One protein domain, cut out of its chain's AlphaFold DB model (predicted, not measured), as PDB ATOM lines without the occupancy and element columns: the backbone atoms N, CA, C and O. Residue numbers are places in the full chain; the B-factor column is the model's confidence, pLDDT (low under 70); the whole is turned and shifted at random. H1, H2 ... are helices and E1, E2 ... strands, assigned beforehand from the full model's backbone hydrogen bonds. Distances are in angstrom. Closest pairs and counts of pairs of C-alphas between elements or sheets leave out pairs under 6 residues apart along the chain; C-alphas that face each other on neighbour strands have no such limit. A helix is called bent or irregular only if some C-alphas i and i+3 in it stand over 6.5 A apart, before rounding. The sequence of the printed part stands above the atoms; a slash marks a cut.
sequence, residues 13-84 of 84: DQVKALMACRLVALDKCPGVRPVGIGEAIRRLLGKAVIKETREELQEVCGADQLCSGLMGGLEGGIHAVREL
ATOM      1  N   ASP A  13      84.680 143.736  98.817       93.31
ATOM      2  CA  ASP A  13      84.210 142.891  97.717       93.31
ATOM      3  C   ASP A  13      85.373 142.410  96.847       93.31
ATOM      4  O   ASP A  13      85.384 141.254  96.420       93.31
ATOM      5  N   GLN A  14      86.402 143.241  96.669       91.31
ATOM      6  CA  GLN A  14      87.626 142.853  95.965       91.31
ATOM      7  C   GLN A  14      88.413 141.809  96.766       91.31
ATOM      8  O   GLN A  14      88.854 140.799  96.210       91.31
ATOM      9  N   VAL A  15      88.518 141.987  98.089       92.56
ATOM     10  CA  VAL A  15      89.116 140.985  98.987       92.56
ATOM     11  C   VAL A  15      88.328 139.675  98.946       92.56
ATOM     12  O   VAL A  15      88.922 138.604  98.812       92.56
ATOM     13  N   LYS A  16      86.991 139.730  99.000       94.44
ATOM     14  CA  LYS A  16      86.132 138.543  98.859       94.44
ATOM     15  C   LYS A  16      86.353 137.834  97.528       94.44
ATOM     16  O   LYS A  16      86.485 136.610  97.521       94.44
ATOM     17  N   ALA A  17      86.427 138.579  96.428       93.62
ATOM     18  CA  ALA A  17      86.695 138.024  95.107       93.62
ATOM     19  C   ALA A  17      88.067 137.334  95.056       93.62
ATOM     20  O   ALA A  17      88.164 136.197  94.595       93.62
ATOM     21  N   LEU A  18      89.110 137.959  95.614       94.19
ATOM     22  CA  LEU A  18      90.445 137.358  95.713       94.19
ATOM     23  C   LEU A  18      90.446 136.088  96.581       94.19
ATOM     24  O   LEU A  18      91.162 135.130  96.286       94.19
ATOM     25  N   MET A  19      89.644 136.072  97.647       95.25
ATOM     26  CA  MET A  19      89.538 134.961  98.598       95.25
ATOM     27  C   MET A  19      88.556 133.863  98.167       95.25
ATOM     28  O   MET A  19      88.489 132.818  98.829       95.25
ATOM     29  N   ALA A  20      87.845 134.040  97.054       95.75
ATOM     30  CA  ALA A  20      86.987 133.012  96.488       95.75
ATOM     31  C   ALA A  20      87.798 131.763  96.089       95.75
ATOM     32  O   ALA A  20      88.999 131.813  95.796       95.75
ATOM     33  N   CYS A  21      87.150 130.599  96.132       97.25
ATOM     34  CA  CYS A  21      87.753 129.335  95.722       97.25
ATOM     35  C   CYS A  21      86.686 128.325  95.289       97.25
ATOM     36  O   CYS A  21      85.548 128.362  95.759       97.25
ATOM     37  N   ARG A  22      87.074 127.387  94.421       97.12
ATOM     38  CA  ARG A  22      86.262 126.213  94.090       97.12
ATOM     39  C   ARG A  22      86.539 125.102  95.099       97.12
ATOM     40  O   ARG A  22      87.679 124.651  95.205       97.12
ATOM     41  N   LEU A  23      85.513 124.632  95.799       97.12
ATOM     42  CA  LEU A  23      85.644 123.503  96.720       97.12
ATOM     43  C   LEU A  23      85.663 122.169  95.968       97.12
ATOM     44  O   LEU A  23      84.860 121.940  95.064       97.12
ATOM     45  N   VAL A  24      86.577 121.284  96.364       98.06
ATOM     46  CA  VAL A  24      86.669 119.899  95.889       98.06
ATOM     47  C   VAL A  24      86.761 118.970  97.096       98.06
ATOM     48  O   VAL A  24      87.544 119.211  98.015       98.06
ATOM     49  N   ALA A  25      85.957 117.907  97.095       97.88
ATOM     50  CA  ALA A  25      86.020 116.841  98.085       97.88
ATOM     51  C   ALA A  25      87.047 115.794  97.635       97.88
ATOM     52  O   ALA A  25      86.799 115.054  96.685       97.88
ATOM     53  N   LEU A  26      88.211 115.759  98.286       97.94
ATOM     54  CA  LEU A  26      89.227 114.734  98.040       97.94
ATOM     55  C   LEU A  26      89.045 113.571  99.014       97.94
ATOM     56  O   LEU A  26      88.740 113.789 100.187       97.94
ATOM     57  N   ASP A  27      89.267 112.348  98.545       97.38
ATOM     58  CA  ASP A  27      89.293 111.171  99.412       97.38
ATOM     59  C   ASP A  27      90.561 111.179 100.280       97.38
ATOM     60  O   ASP A  27      91.672 111.405  99.789       97.38
ATOM     61  N   LYS A  28      90.387 110.997 101.592       95.69
ATOM     62  CA  LYS A  28      91.473 110.961 102.581       95.69
ATOM     63  C   LYS A  28      91.847 109.529 102.975       95.69
ATOM     64  O   LYS A  28      92.910 109.364 103.567       95.69
ATOM     65  N   CYS A  29      91.016 108.529 102.665       93.56
ATOM     66  CA  CYS A  29      91.217 107.122 103.032       93.56
ATOM     67  C   CYS A  29      91.656 106.904 104.505       93.56
ATOM     68  O   CYS A  29      92.832 106.632 104.750       93.56
ATOM     69  N   PRO A  30      90.749 106.958 105.506       95.62
ATOM     70  CA  PRO A  30      89.303 107.168 105.405       95.62
ATOM     71  C   PRO A  30      88.880 108.641 105.557       95.62
ATOM     72  O   PRO A  30      89.570 109.462 106.168       95.62
ATOM     73  N   GLY A  31      87.683 108.959 105.059       96.56
ATOM     74  CA  GLY A  31      87.034 110.266 105.214       96.56
ATOM     75  C   GLY A  31      87.273 111.227 104.045       96.56
ATOM     76  O   GLY A  31      87.880 110.874 103.041       96.56
ATOM     77  N   VAL A  32      86.785 112.464 104.182       97.56
ATOM     78  CA  VAL A  32      86.862 113.501 103.139       97.56
ATOM     79  C   VAL A  32      87.805 114.623 103.569       97.56
ATOM     80  O   VAL A  32      87.747 115.103 104.703       97.56
ATOM     81  N   ARG A  33      88.655 115.082 102.649       97.12
ATOM     82  CA  ARG A  33      89.452 116.305 102.773       97.12
ATOM     83  C   ARG A  33      88.859 117.390 101.863       97.12
ATOM     84  O   ARG A  33      89.091 117.345 100.653       97.12
ATOM     85  N   PRO A  34      88.119 118.372 102.404       97.06
ATOM     86  CA  PRO A  34      87.672 119.510 101.613       97.06
ATOM     87  C   PRO A  34      88.873 120.397 101.268       97.06
ATOM     88  O   PRO A  34      89.645 120.783 102.147       97.06
ATOM     89  N   VAL A  35      89.042 120.719  99.987       97.38
ATOM     90  CA  VAL A  35      90.111 121.601  99.503       97.38
ATOM     91  C   VAL A  35      89.512 122.744  98.694       97.38
ATOM     92  O   VAL A  35      88.778 122.512  97.736       97.38
ATOM     93  N   GLY A  36      89.859 123.979  99.059       96.69
ATOM     94  CA  GLY A  36      89.550 125.176  98.279       96.69
ATOM     95  C   GLY A  36      90.631 125.460  97.243       96.69
ATOM     96  O   GLY A  36      91.759 125.813  97.586       96.69
ATOM     97  N   ILE A  37      90.291 125.334  95.964       96.94
ATOM     98  CA  ILE A  37      91.162 125.701  94.847       96.94
ATOM     99  C   ILE A  37      90.916 127.177  94.530       96.94
ATOM    100  O   ILE A  37      89.917 127.522  93.902       96.94
ATOM    101  N   GLY A  38      91.801 128.047  95.018       95.44
ATOM    102  CA  GLY A  38      91.803 129.469  94.666       95.44
ATOM    103  C   GLY A  38      92.408 129.732  93.286       95.44
ATOM    104  O   GLY A  38      93.140 128.895  92.747       95.44
ATOM    105  N   GLU A  39      92.136 130.923  92.755       96.06
ATOM    106  CA  GLU A  39      92.699 131.408  91.493       96.06
ATOM    107  C   GLU A  39      94.234 131.447  91.500       96.06
ATOM    108  O   GLU A  39      94.886 131.520  92.551       96.06
ATOM    109  N   ALA A  40      94.831 131.431  90.304       96.88
ATOM    110  CA  ALA A  40      96.285 131.416  90.140       96.88
ATOM    111  C   ALA A  40      96.972 132.588  90.864       96.88
ATOM    112  O   ALA A  40      98.014 132.393  91.491       96.88
ATOM    113  N   ILE A  41      96.356 133.775  90.847       96.56
ATOM    114  CA  ILE A  41      96.890 134.972  91.507       96.56
ATOM    115  C   ILE A  41      96.986 134.804  93.029       96.56
ATOM    116  O   ILE A  41      98.038 135.063  93.608       96.56
ATOM    117  N   ARG A  42      95.956 134.254  93.683       96.44
ATOM    118  CA  ARG A  42      95.982 133.974  95.128       96.44
ATOM    119  C   ARG A  42      97.087 132.978  95.480       96.44
ATOM    120  O   ARG A  42      97.773 133.130  96.489       96.44
ATOM    121  N   ARG A  43      97.290 131.961  94.636       96.44
ATOM    122  CA  ARG A  43      98.363 130.970  94.820       96.44
ATOM    123  C   ARG A  43      99.750 131.581  94.633       96.44
ATOM    124  O   ARG A  43     100.666 131.197  95.356       96.44
ATOM    125  N   LEU A  44      99.910 132.504  93.683       97.81
ATOM    126  CA  LEU A  44     101.155 133.240  93.475       97.81
ATOM    127  C   LEU A  44     101.501 134.091  94.702       97.81
ATOM    128  O   LEU A  44     102.621 133.986  95.192       97.81
ATOM    129  N   LEU A  45     100.536 134.848  95.234       97.31
ATOM    130  CA  LEU A  45     100.715 135.638  96.458       97.31
ATOM    131  C   LEU A  45     101.154 134.757  97.632       97.31
ATOM    132  O   LEU A  45     102.147 135.055  98.287       97.31
ATOM    133  N   GLY A  46     100.481 133.621  97.845       96.50
ATOM    134  CA  GLY A  46     100.872 132.672  98.892       96.50
ATOM    135  C   GLY A  46     102.296 132.133  98.712       96.50
ATOM    136  O   GLY A  46     103.047 132.046  99.679       96.50
ATOM    137  N   LYS A  47     102.706 131.813  97.477       97.50
ATOM    138  CA  LYS A  47     104.084 131.385  97.187       97.50
ATOM    139  C   LYS A  47     105.107 132.494  97.417       97.50
ATOM    140  O   LYS A  47     106.199 132.183  97.876       97.50
ATOM    141  N   ALA A  48     104.774 133.739  97.084       98.31
ATOM    142  CA  ALA A  48     105.644 134.882  97.331       98.31
ATOM    143  C   ALA A  48     105.888 135.045  98.835       98.31
ATOM    144  O   ALA A  48     107.036 135.033  99.253       98.31
ATOM    145  N   VAL A  49     104.823 135.050  99.647       97.62
ATOM    146  CA  VAL A  49     104.941 135.114 101.114       97.62
ATOM    147  C   VAL A  49     105.802 133.969 101.648       97.62
ATOM    148  O   VAL A  49     106.772 134.224 102.347       97.62
ATOM    149  N   ILE A  50     105.511 132.720 101.258       96.50
ATOM    150  CA  ILE A  50     106.293 131.555 101.706       96.50
ATOM    151  C   ILE A  50     107.768 131.687 101.318       96.50
ATOM    152  O   ILE A  50     108.628 131.291 102.095       96.50
ATOM    153  N   LYS A  51     108.068 132.192 100.117       97.19
ATOM    154  CA  LYS A  51     109.447 132.359  99.651       97.19
ATOM    155  C   LYS A  51     110.206 133.357 100.524       97.19
ATOM    156  O   LYS A  51     111.331 133.054 100.897       97.19
ATOM    157  N   GLU A  52     109.593 134.495 100.835       98.00
ATOM    158  CA  GLU A  52     110.236 135.551 101.624       98.00
ATOM    159  C   GLU A  52     110.384 135.157 103.101       98.00
ATOM    160  O   GLU A  52     111.428 135.394 103.693       98.00
ATOM    161  N   THR A  53     109.391 134.490 103.701       97.12
ATOM    162  CA  THR A  53     109.401 134.192 105.147       97.12
ATOM    163  C   THR A  53     110.033 132.846 105.507       97.12
ATOM    164  O   THR A  53     109.963 132.423 106.660       97.12
ATOM    165  N   ARG A  54     110.570 132.093 104.537       95.81
ATOM    166  CA  ARG A  54     110.990 130.698 104.757       95.81
ATOM    167  C   ARG A  54     112.112 130.568 105.781       95.81
ATOM    168  O   ARG A  54     112.041 129.685 106.629       95.81
ATOM    169  N   GLU A  55     113.162 131.370 105.642       96.19
ATOM    170  CA  GLU A  55     114.381 131.240 106.451       96.19
ATOM    171  C   GLU A  55     114.104 131.611 107.908       96.19
ATOM    172  O   GLU A  55     114.355 130.804 108.799       96.19
ATOM    173  N   GLU A  56     113.449 132.753 108.125       96.75
ATOM    174  CA  GLU A  56     112.994 133.199 109.446       96.75
ATOM    175  C   GLU A  56     112.080 132.159 110.110       96.75
ATOM    176  O   GLU A  56     112.236 131.845 111.289       96.75
ATOM    177  N   LEU A  57     111.150 131.565 109.348       95.31
ATOM    178  CA  LEU A  57     110.275 130.515 109.866       95.31
ATOM    179  C   LEU A  57     111.076 129.297 110.345       95.31
ATOM    180  O   LEU A  57     110.756 128.749 111.396       95.31
ATOM    181  N   GLN A  58     112.090 128.862 109.590       95.56
ATOM    182  CA  GLN A  58     112.926 127.719 109.972       95.56
ATOM    183  C   GLN A  58     113.780 128.014 111.203       95.56
ATOM    184  O   GLN A  58     113.875 127.157 112.081       95.56
ATOM    185  N   GLU A  59     114.358 129.211 111.284       95.38
ATOM    186  CA  GLU A  59     115.162 129.645 112.427       95.38
ATOM    187  C   GLU A  59     114.329 129.695 113.710       95.38
ATOM    188  O   GLU A  59     114.705 129.093 114.715       95.38
ATOM    189  N   VAL A  60     113.167 130.353 113.664       96.81
ATOM    190  CA  VAL A  60     112.296 130.519 114.836       96.81
ATOM    191  C   VAL A  60     111.678 129.192 115.274       96.81
ATOM    192  O   VAL A  60     111.509 128.954 116.467       96.81
ATOM    193  N   CYS A  61     111.320 128.322 114.327       95.75
ATOM    194  CA  CYS A  61     110.689 127.041 114.640       95.75
ATOM    195  C   CYS A  61     111.674 125.973 115.121       95.75
ATOM    196  O   CYS A  61     111.279 125.099 115.894       95.75
ATOM    197  N   GLY A  62     112.907 125.979 114.603       92.75
ATOM    198  CA  GLY A  62     113.921 124.971 114.896       92.75
ATOM    199  C   GLY A  62     113.379 123.535 114.873       92.75
ATOM    200  O   GLY A  62     112.627 123.139 113.977       92.75
ATOM    201  N   ALA A  63     113.761 122.753 115.885       92.00
ATOM    202  CA  ALA A  63     113.303 121.376 116.077       92.00
ATOM    203  C   ALA A  63     111.931 121.268 116.776       92.00
ATOM    204  O   ALA A  63     111.341 120.187 116.776       92.00
ATOM    205  N   ASP A  64     111.398 122.367 117.322       92.88
ATOM    206  CA  ASP A  64     110.116 122.378 118.042       92.88
ATOM    207  C   ASP A  64     108.924 122.179 117.095       92.88
ATOM    208  O   ASP A  64     107.871 121.669 117.486       92.88
ATOM    209  N   GLN A  65     109.087 122.549 115.819       93.50
ATOM    210  CA  GLN A  65     108.090 122.325 114.777       93.50
ATOM    211  C   GLN A  65     108.687 121.598 113.568       93.50
ATOM    212  O   GLN A  65     109.311 122.198 112.694       93.50
ATOM    213  N   LEU A  66     108.376 120.304 113.459       91.75
ATOM    214  CA  LEU A  66     108.842 119.434 112.374       91.75
ATOM    215  C   LEU A  66     108.315 119.837 110.984       91.75
ATOM    216  O   LEU A  66     108.920 119.498 109.968       91.75
ATOM    217  N   CYS A  67     107.202 120.575 110.912       91.88
ATOM    218  CA  CYS A  67     106.608 121.024 109.647       91.88
ATOM    219  C   CYS A  67     107.166 122.365 109.131       91.88
ATOM    220  O   CYS A  67     106.651 122.887 108.143       91.88
ATOM    221  N   SER A  68     108.194 122.933 109.769       93.62
ATOM    222  CA  SER A  68     108.826 124.203 109.357       93.62
ATOM    223  C   SER A  68     109.694 124.077 108.094       93.62
ATOM    224  O   SER A  68     110.065 125.070 107.466       93.62
ATOM    225  N   GLY A  69     110.005 122.844 107.686       92.12
ATOM    226  CA  GLY A  69     110.886 122.560 106.555       92.12
ATOM    227  C   GLY A  69     112.371 122.540 106.917       92.12
ATOM    228  O   GLY A  69     113.194 122.661 106.007       92.12
ATOM    229  N   LEU A  70     112.706 122.397 108.206       93.81
ATOM    230  CA  LEU A  70     114.065 122.116 108.672       93.81
ATOM    231  C   LEU A  70     114.616 120.859 107.980       93.81
ATOM    232  O   LEU A  70     113.982 119.799 107.978       93.81
ATOM    233  N   MET A  71     115.807 120.975 107.396       94.25
ATOM    234  CA  MET A  71     116.457 119.869 106.692       94.25
ATOM    235  C   MET A  71     116.753 118.711 107.652       94.25
ATOM    236  O   MET A  71     117.429 118.897 108.657       94.25
ATOM    237  N   GLY A  72     116.242 117.518 107.337       93.31
ATOM    238  CA  GLY A  72     116.378 116.337 108.196       93.31
ATOM    239  C   GLY A  72     115.530 116.374 109.475       93.31
ATOM    240  O   GLY A  72     115.734 115.546 110.361       93.31
ATOM    241  N   GLY A  73     114.601 117.332 109.607       93.69
ATOM    242  CA  GLY A  73     113.817 117.516 110.831       93.69
ATOM    243  C   GLY A  73     112.964 116.296 111.195       93.69
ATOM    244  O   GLY A  73     112.931 115.896 112.355       93.69
ATOM    245  N   LEU A  74     112.317 115.659 110.213       94.50
ATOM    246  CA  LEU A  74     111.480 114.477 110.451       94.50
ATOM    247  C   LEU A  74     112.312 113.268 110.893       94.50
ATOM    248  O   LEU A  74     111.939 112.576 111.839       94.50
ATOM    249  N   GLU A  75     113.442 113.024 110.231       95.25
ATOM    250  CA  GLU A  75     114.376 111.953 110.567       95.25
ATOM    251  C   GLU A  75     114.949 112.144 111.974       95.25
ATOM    252  O   GLU A  75     114.939 111.206 112.775       95.25
ATOM    253  N   GLY A  76     115.374 113.372 112.292       93.56
ATOM    254  CA  GLY A  76     115.849 113.744 113.622       93.56
ATOM    255  C   GLY A  76     114.780 113.540 114.696       93.56
ATOM    256  O   GLY A  76     115.057 112.922 115.721       93.56
ATOM    257  N   GLY A  77     113.540 113.967 114.433       93.94
ATOM    258  CA  GLY A  77     112.413 113.768 115.347       93.94
ATOM    259  C   GLY A  77     112.108 112.290 115.615       93.94
ATOM    260  O   GLY A  77     111.908 111.900 116.762       93.94
ATOM    261  N   ILE A  78     112.122 111.440 114.582       95.44
ATOM    262  CA  ILE A  78     111.914 109.991 114.744       95.44
ATOM    263  C   ILE A  78     113.047 109.356 115.556       95.44
ATOM    264  O   ILE A  78     112.776 108.494 116.393       95.44
ATOM    265  N   HIS A  79     114.301 109.737 115.305       95.50
ATOM    266  CA  HIS A  79     115.442 109.195 116.041       95.50
ATOM    267  C   HIS A  79     115.388 109.591 117.517       95.50
ATOM    268  O   HIS A  79     115.452 108.708 118.367       95.50
ATOM    269  N   ALA A  80     115.134 110.870 117.804       94.19
ATOM    270  CA  ALA A  80     114.967 111.363 119.166       94.19
ATOM    271  C   ALA A  80     113.870 110.593 119.918       94.19
ATOM    272  O   ALA A  80     114.100 110.143 121.031       94.19
ATOM    273  N   VAL A  81     112.708 110.357 119.294       95.62
ATOM    274  CA  VAL A  81     111.610 109.586 119.914       95.62
ATOM    275  C   VAL A  81     111.971 108.115 120.149       95.62
ATOM    276  O   VAL A  81     111.440 107.505 121.068       95.62
ATOM    277  N   ARG A  82     112.847 107.518 119.331       95.19
ATOM    278  CA  ARG A  82     113.293 106.123 119.506       95.19
ATOM    279  C   ARG A  82     114.328 105.944 120.614       95.19
ATOM    280  O   ARG A  82     114.482 104.823 121.087       95.19
ATOM    281  N   GLU A  83     115.069 106.998 120.945       92.38
ATOM    282  CA  GLU A  83     116.077 106.998 122.011       92.38
ATOM    283  C   GLU A  83     115.501 107.384 123.388       92.38
ATOM    284  O   GLU A  83     116.228 107.341 124.381       92.38
ATOM    285  N   LEU A  84     114.208 107.733 123.446       84.38
ATOM    286  CA  LEU A  84     113.417 107.903 124.674       84.38
ATOM    287  C   LEU A  84     112.899 106.559 125.203       84.38
ATOM    288  O   LEU A  84     112.879 106.407 126.445       84.38
TER     289      LEU A  84
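AT A GLANCE: This is residues 13 to 84 of the 84 residues of an uncharacterized protein of Chromera velia CCMP2878 (UniProt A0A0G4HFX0). The domain is an open arch with no packed core: the long, kinked helix H2 makes the span, a two-stranded hairpin, E1 and E2, hangs from its first end beside the short helix H1, and beyond its last end a looped stretch leads to helix H3. The three helices do not pack on one another. The printed part has 72 residues, with three named helices and two named strands in the order H1, E1, E2, H2, H3; the sheet, E1 - E2, is antiparallel and the class is mixed, helices and strands. The whole is extended, with a radius of gyration of the C-alphas of 17.3 A and spans of 52 by 35 by 16 A, only just flat.

IN THESE COORDINATES: H1 holds residues 13 to 19 and begins at C-alpha 13 (84.210, 142.891, 97.717). E1, residues 21 to 27, is 18.6 A long, and E2, residues 32 to 38, 18.7 A. H2, residues 40 to 61, is 28.8 A long and begins at C-alpha 40 (96.285, 131.416, 90.140). H3, residues 73 to 82, is 14.3 A long and ends at C-alpha 82 (113.293, 106.123, 119.506).

HOW THE PARTS SIT: H1 and H2 are close but not clearly touching, their closest C-alphas, of Leu 18 and Arg 42, 6.5 A apart; they run the same way at a steep tilt of 64 degrees. E1 and E2 form an antiparallel hairpin at 153 degrees, with N 24 and O 35 at 2.9 A and N 33 and O 26 at 2.8 A, within hydrogen-bond range. H2 has a kink of 57 degrees near residue 55 and is irregular, with C-alphas 52 and 55 7.7 A apart. H3 is apart from H1, E1, E2 and H2. Every O i to N i+4 pair is within hydrogen-bond range in H1 and H3, and 16 of 18 in H2.

THE WHOLE: The C-alphas farthest apart, of Asp 13 and Glu 83, are 53.8 A apart. Residues 43 to 53 of H2 stand free, as do residues 78 to 84, of which 78 to 82 belong to H3. The link from H2 to H3, 11 residues, is long; the other links are tight. The printed part has no cut, its mean pLDDT is 95.3, and no printed residue is under 70.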